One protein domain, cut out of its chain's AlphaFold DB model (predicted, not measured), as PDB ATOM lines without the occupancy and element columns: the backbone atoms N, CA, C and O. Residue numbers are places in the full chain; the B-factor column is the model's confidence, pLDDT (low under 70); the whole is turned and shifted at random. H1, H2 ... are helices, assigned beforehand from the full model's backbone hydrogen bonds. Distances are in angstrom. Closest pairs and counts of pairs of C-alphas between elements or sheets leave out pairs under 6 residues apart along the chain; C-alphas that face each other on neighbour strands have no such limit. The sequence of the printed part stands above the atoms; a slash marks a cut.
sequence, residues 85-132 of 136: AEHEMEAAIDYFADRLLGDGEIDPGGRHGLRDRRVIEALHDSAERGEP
ATOM      1  N   ALA A  85     140.098 138.590  90.383       85.31
ATOM      2  CA  ALA A  85     139.214 137.540  89.890       85.31
ATOM      3  C   ALA A  85     139.846 136.737  88.736       85.31
ATOM      4  O   ALA A  85     139.570 135.544  88.581       85.31
ATOM      5  N   GLU A  86     140.693 137.369  87.924       90.25
ATOM      6  CA  GLU A  86     141.429 136.717  86.847       90.25
ATOM      7  C   GLU A  86     142.439 135.705  87.397       90.25
ATOM      8  O   GLU A  86     142.416 134.543  86.987       90.25
ATOM      9  N   HIS A  87     143.260 136.101  88.370       90.31
ATOM     10  CA  HIS A  87     144.208 135.200  89.025       90.31
ATOM     11  C   HIS A  87     143.492 134.098  89.823       90.31
ATOM     12  O   HIS A  87     143.975 132.965  89.858       90.31
ATOM     13  N   GLU A  88     142.321 134.376  90.412       90.00
ATOM     14  CA  GLU A  88     141.472 133.347  91.033       90.00
ATOM     15  C   GLU A  88     141.043 132.276  90.021       90.00
ATOM     16  O   GLU A  88     141.146 131.075  90.293       90.00
ATOM     17  N   MET A  89     140.622 132.699  88.826       91.12
ATOM     18  CA  MET A  89     140.251 131.791  87.743       91.12
ATOM     19  C   MET A  89     141.454 130.992  87.223       91.12
ATOM     20  O   MET A  89     141.343 129.781  87.021       91.12
ATOM     21  N   GLU A  90     142.606 131.638  87.026       94.31
ATOM     22  CA  GLU A  90     143.843 130.964  86.612       94.31
ATOM     23  C   GLU A  90     144.258 129.897  87.630       94.31
ATOM     24  O   GLU A  90     144.475 128.744  87.257       94.31
ATOM     25  N   ALA A  91     144.255 130.234  88.923       92.44
ATOM     26  CA  ALA A  91     144.592 129.300  89.993       92.44
ATOM     27  C   ALA A  91     143.642 128.090  90.045       92.44
ATOM     28  O   ALA A  91     144.089 126.968  90.294       92.44
ATOM     29  N   ALA A  92     142.345 128.283  89.783       92.69
ATOM     30  CA  ALA A  92     141.379 127.186  89.722       92.69
ATOM     31  C   ALA A  92     141.655 126.229  88.545       92.69
ATOM     32  O   ALA A  92     141.547 125.006  88.696       92.69
ATOM     33  N   ILE A  93     142.040 126.767  87.382       95.12
ATOM     34  CA  ILE A  93     142.407 125.974  86.199       95.12
ATOM     35  C   ILE A  93     143.727 125.235  86.431       95.12
ATOM     36  O   ILE A  93     143.805 124.036  86.150       95.12
ATOM     37  N   ASP A  94     144.735 125.916  86.978       96.12
ATOM     38  CA  ASP A  94     146.036 125.330  87.305       96.12
ATOM     39  C   ASP A  94     145.894 124.202  88.325       96.12
ATOM     40  O   ASP A  94     146.457 123.123  88.139       96.12
ATOM     41  N   TYR A  95     145.077 124.407  89.362       95.62
ATOM     42  CA  TYR A  95     144.742 123.368  90.329       95.62
ATOM     43  C   TYR A  95     144.142 122.139  89.644       95.62
ATOM     44  O   TYR A  95     144.583 121.012  89.876       95.62
ATOM     45  N   PHE A  96     143.149 122.343  88.776       95.12
ATOM     46  CA  PHE A  96     142.516 121.241  88.065       95.12
ATOM     47  C   PHE A  96     143.505 120.503  87.155       95.12
ATOM     48  O   PHE A  96     143.522 119.271  87.148       95.12
ATOM     49  N   ALA A  97     144.347 121.229  86.417       95.62
ATOM     50  CA  ALA A  97     145.367 120.643  85.555       95.62
ATOM     51  C   ALA A  97     146.409 119.849  86.359       95.62
ATOM     52  O   ALA A  97     146.742 118.728  85.974       95.62
ATOM     53  N   ASP A  98     146.879 120.385  87.486       95.94
ATOM     54  CA  ASP A  98     147.812 119.706  88.382       95.94
ATOM     55  C   ASP A  98     147.215 118.403  88.928       95.94
ATOM     56  O   ASP A  98     147.843 117.348  88.823       95.94
ATOM     57  N   ARG A  99     145.973 118.433  89.429       95.69
ATOM     58  CA  ARG A  99     145.297 117.218  89.907       95.69
ATOM     59  C   ARG A  99     145.037 116.205  88.791       95.69
ATOM     60  O   ARG A  99     145.153 115.010  89.027       95.69
ATOM     61  N   LEU A 100     144.703 116.666  87.585       94.06
ATOM     62  CA  LEU A 100     144.444 115.802  86.430       94.06
ATOM     63  C   LEU A 100     145.713 115.111  85.907       94.06
ATOM     64  O   LEU A 100     145.642 113.973  85.444       94.06
ATOM     65  N   LEU A 101     146.849 115.812  85.918       96.44
ATOM     66  CA  LEU A 101     148.138 115.294  85.443       96.44
ATOM     67  C   LEU A 101     148.907 114.530  86.530       96.44
ATOM     68  O   LEU A 101     149.750 113.692  86.202       96.44
ATOM     69  N   GLY A 102     148.640 114.834  87.799       95.31
ATOM     70  CA  GLY A 102     149.174 114.145  88.965       95.31
ATOM     71  C   GLY A 102     148.333 112.942  89.404       95.31
ATOM     72  O   GLY A 102     147.488 112.428  88.676       95.31
ATOM     73  N   ASP A 103     148.591 112.479  90.623       91.56
ATOM     74  CA  ASP A 103     147.888 111.380  91.296       91.56
ATOM     75  C   ASP A 103     147.015 111.855  92.474       91.56
ATOM     76  O   ASP A 103     146.483 111.040  93.232       91.56
ATOM     77  N   GLY A 104     146.857 113.173  92.629       91.31
ATOM     78  CA  GLY A 104     146.031 113.777  93.669       91.31
ATOM     79  C   GLY A 104     144.534 113.661  93.377       91.31
ATOM     80  O   GLY A 104     144.092 113.750  92.233       91.31
ATOM     81  N   GLU A 105     143.729 113.512  94.428       92.94
ATOM     82  CA  GLU A 105     142.273 113.600  94.299       92.94
ATOM     83  C   GLU A 105     141.841 115.030  93.935       92.94
ATOM     84  O   GLU A 105     142.432 116.013  94.388       92.94
ATOM     85  N   ILE A 106     140.795 115.142  93.113       92.38
ATOM     86  CA  ILE A 106     140.180 116.424  92.753       92.38
ATOM     87  C   ILE A 106     139.060 116.728  93.750       92.38
ATOM     88  O   ILE A 106     138.034 116.043  93.753       92.38
ATOM     89  N   ASP A 107     139.230 117.792  94.530       92.06
ATOM     90  CA  ASP A 107     138.186 118.388  95.375       92.06
ATOM     91  C   ASP A 107     138.352 119.925  95.430       92.06
ATOM     92  O   ASP A 107     139.497 120.377  95.459       92.06
ATOM     93  N   PRO A 108     137.292 120.759  95.419       90.94
ATOM     94  CA  PRO A 108     135.876 120.414  95.317       90.94
ATOM     95  C   PRO A 108     135.509 119.796  93.960       90.94
ATOM     96  O   PRO A 108     135.849 120.313  92.898       90.94
ATOM     97  N   GLY A 109     134.798 118.665  93.993       90.81
ATOM     98  CA  GLY A 109     134.296 117.975  92.796       90.81
ATOM     99  C   GLY A 109     132.785 118.122  92.583       90.81
ATOM    100  O   GLY A 109     132.072 118.759  93.353       90.81
ATOM    101  N   GLY A 110     132.232 117.431  91.580       93.31
ATOM    102  CA  GLY A 110     130.787 117.482  91.291       93.31
ATOM    103  C   GLY A 110     129.881 117.027  92.449       93.31
ATOM    104  O   GLY A 110     128.725 117.438  92.532       93.31
ATOM    105  N   ARG A 111     130.394 116.210  93.382       94.12
ATOM    106  CA  ARG A 111     129.667 115.848  94.613       94.12
ATOM    107  C   ARG A 111     129.521 117.034  95.569       94.12
ATOM    108  O   ARG A 111     128.480 117.128  96.213       94.12
ATOM    109  N   HIS A 112     130.521 117.913  95.622       94.12
ATOM    110  CA  HIS A 112     130.490 119.148  96.401       94.12
ATOM    111  C   HIS A 112     129.402 120.080  95.854       94.12
ATOM    112  O   HIS A 112     128.455 120.393  96.564       94.12
ATOM    113  N   GLY A 113     129.409 120.359  94.545       95.00
ATOM    114  CA  GLY A 113     128.358 121.179  93.923       95.00
ATOM    115  C   GLY A 113     126.948 120.574  94.034       95.00
ATOM    116  O   GLY A 113     125.959 121.291  94.184       95.00
ATOM    117  N   LEU A 114     126.817 119.239  94.029       96.25
ATOM    118  CA  LEU A 114     125.530 118.588  94.294       96.25
ATOM    119  C   LEU A 114     125.048 118.809  95.739       96.25
ATOM    120  O   LEU A 114     123.836 118.846  95.962       96.25
ATOM    121  N   ARG A 115     125.958 118.937  96.713       95.69
ATOM    122  CA  ARG A 115     125.612 119.278  98.100       95.69
ATOM    123  C   ARG A 115     125.040 120.691  98.165       95.69
ATOM    124  O   ARG A 115     123.943 120.836  98.693       95.69
ATOM    125  N   ASP A 116     125.701 121.668  97.550       95.56
ATOM    126  CA  ASP A 116     125.234 123.062  97.522       95.56
ATOM    127  C   ASP A 116     123.862 123.181  96.860       95.56
ATOM    128  O   ASP A 116     122.940 123.786  97.404       95.56
ATOM    129  N   ARG A 117     123.673 122.492  95.730       96.31
ATOM    130  CA  ARG A 117     122.378 122.446  95.042       96.31
ATOM    131  C   ARG A 117     121.262 121.896  95.938       96.31
ATOM    132  O   ARG A 117     120.159 122.427  95.925       96.31
ATOM    133  N   ARG A 118     121.537 120.846  96.722       97.12
ATOM    134  CA  ARG A 118     120.565 120.275  97.674       97.12
ATOM    135  C   ARG A 118     120.248 121.234  98.820       97.12
ATOM    136  O   ARG A 118     119.115 121.244  99.284       97.12
ATOM    137  N   VAL A 119     121.228 122.021  99.273       96.75
ATOM    138  CA  VAL A 119     120.998 123.079 100.268       96.75
ATOM    139  C   VAL A 119     120.045 124.125  99.693       96.75
ATOM    140  O   VAL A 119     119.042 124.427 100.330       96.75
ATOM    141  N   ILE A 120     120.300 124.613  98.476       95.56
ATOM    142  CA  ILE A 120     119.440 125.598  97.799       95.56
ATOM    143  C   ILE A 120     118.009 125.064  97.633       95.56
ATOM    144  O   ILE A 120     117.056 125.746  98.000       95.56
ATOM    145  N   GLU A 121     117.842 123.825  97.159       96.00
ATOM    146  CA  GLU A 121     116.518 123.187  97.062       96.00
ATOM    147  C   GLU A 121     115.799 123.139  98.415       96.00
ATOM    148  O   GLU A 121     114.628 123.492  98.503       96.00
ATOM    149  N   ALA A 122     116.498 122.761  99.488       96.75
ATOM    150  CA  ALA A 122     115.908 122.710 100.822       96.75
ATOM    151  C   ALA A 122     115.508 124.095 101.358       96.75
ATOM    152  O   ALA A 122     114.526 124.195 102.095       96.75
ATOM    153  N   LEU A 123     116.234 125.157 100.990       95.25
ATOM    154  CA  LEU A 123     115.859 126.529 101.337       95.25
ATOM    155  C   LEU A 123     114.547 126.934 100.656       95.25
ATOM    156  O   LEU A 123     113.667 127.473 101.329       95.25
ATOM    157  N   HIS A 124     114.379 126.624  99.366       93.69
ATOM    158  CA  HIS A 124     113.116 126.863  98.661       93.69
ATOM    159  C   HIS A 124     111.973 126.025  99.247       93.69
ATOM    160  O   HIS A 124     110.929 126.579  99.585       93.69
ATOM    161  N   ASP A 125     112.188 124.725  99.473       95.62
ATOM    162  CA  ASP A 125     111.199 123.840 100.100       95.62
ATOM    163  C   ASP A 125     110.773 124.353 101.487       95.62
ATOM    164  O   ASP A 125     109.588 124.338 101.831       95.62
ATOM    165  N   SER A 126     111.727 124.826 102.294       95.94
ATOM    166  CA  SER A 126     111.452 125.400 103.613       95.94
ATOM    167  C   SER A 126     110.632 126.685 103.504       95.94
ATOM    168  O   SER A 126     109.666 126.864 104.252       95.94
ATOM    169  N   ALA A 127     110.960 127.556 102.546       93.25
ATOM    170  CA  ALA A 127     110.217 128.784 102.290       93.25
ATOM    171  C   ALA A 127     108.785 128.514 101.796       93.25
ATOM    172  O   ALA A 127     107.864 129.234 102.176       93.25
ATOM    173  N   GLU A 128     108.564 127.469 100.998       92.81
ATOM    174  CA  GLU A 128     107.227 127.084 100.534       92.81
ATOM    175  C   GLU A 128     106.367 126.498 101.658       92.81
ATOM    176  O   GLU A 128     105.187 126.837 101.788       92.81
ATOM    177  N   ARG A 129     106.952 125.631 102.492       95.19
ATOM    178  CA  ARG A 129     106.235 124.932 103.570       95.19
ATOM    179  C   ARG A 129     106.089 125.770 104.840       95.19
ATOM    180  O   ARG A 129     105.186 125.521 105.634       95.19
ATOM    181  N   GLY A 130     106.959 126.760 105.036       95.31
ATOM    182  CA  GLY A 130     107.030 127.551 106.265       95.31
ATOM    183  C   GLY A 130     107.548 126.761 107.473       95.31
ATOM    184  O   GLY A 130     107.257 127.132 108.610       95.31
ATOM    185  N   GLU A 131     108.295 125.680 107.243       96.56
ATOM    186  CA  GLU A 131     108.855 124.810 108.282       96.56
ATOM    187  C   GLU A 131     110.315 124.425 107.969       96.56
ATOM    188  O   GLU A 131     110.729 124.487 106.806       96.56
ATOM    189  N   PRO A 132     111.123 124.033 108.974       95.94
ATOM    190  CA  PRO A 132     112.504 123.607 108.750       95.94
ATOM    191  C   PRO A 132     112.597 122.324 107.913       95.94
ATOM    192  O   PRO A 132     111.854 121.369 108.139       95.94
TER     193      PRO A 132
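AT A GLANCE: This is residues 85 to 132 of the 136 residues of the protein "Oxidoreductase domain protein" of Natrinema sp. (strain J7-2) (UniProt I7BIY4). Two helices, H1 and then H2, make an open, angular shape like a wide V, with the link of residues 102 to 109 as its corner and no contact between the two arms. The printed part has 48 residues with two named helices and no named strand, and its class is all helix. It is extended, with a radius of gyration of the C-alphas of 16.4 A, and flat, spanning 47 by 26 by 10 A.

HOW THE PARTS SIT: H1, residues 85 to 101, and H2, residues 110 to 129, are apart, with no C-alpha of the one within 8 A of the other. A short link of 8 residues joins them. Residues 85 to 94 of H1 stand free, as do residues 109 to 121, of which 110 to 121 belong to H2, and residues 124 to 131, of which 124 to 129 belong to H2. In H1 and H2 every O i to N i+4 pair is within hydrogen-bond range.

IN THESE COORDINATES: H1 begins at C-alpha 85, (139.214, 137.540, 89.890), and measures 24.4 A from first to last C-alpha. H2 measures 28.4 A and ends at C-alpha 129, (106.235, 124.932, 103.570).

THE WHOLE: The two C-alphas farthest apart, those of Leu 101 and Gly 130, are 47.7 A apart. The printed part has no cut, and no printed residue is under 70 in pLDDT.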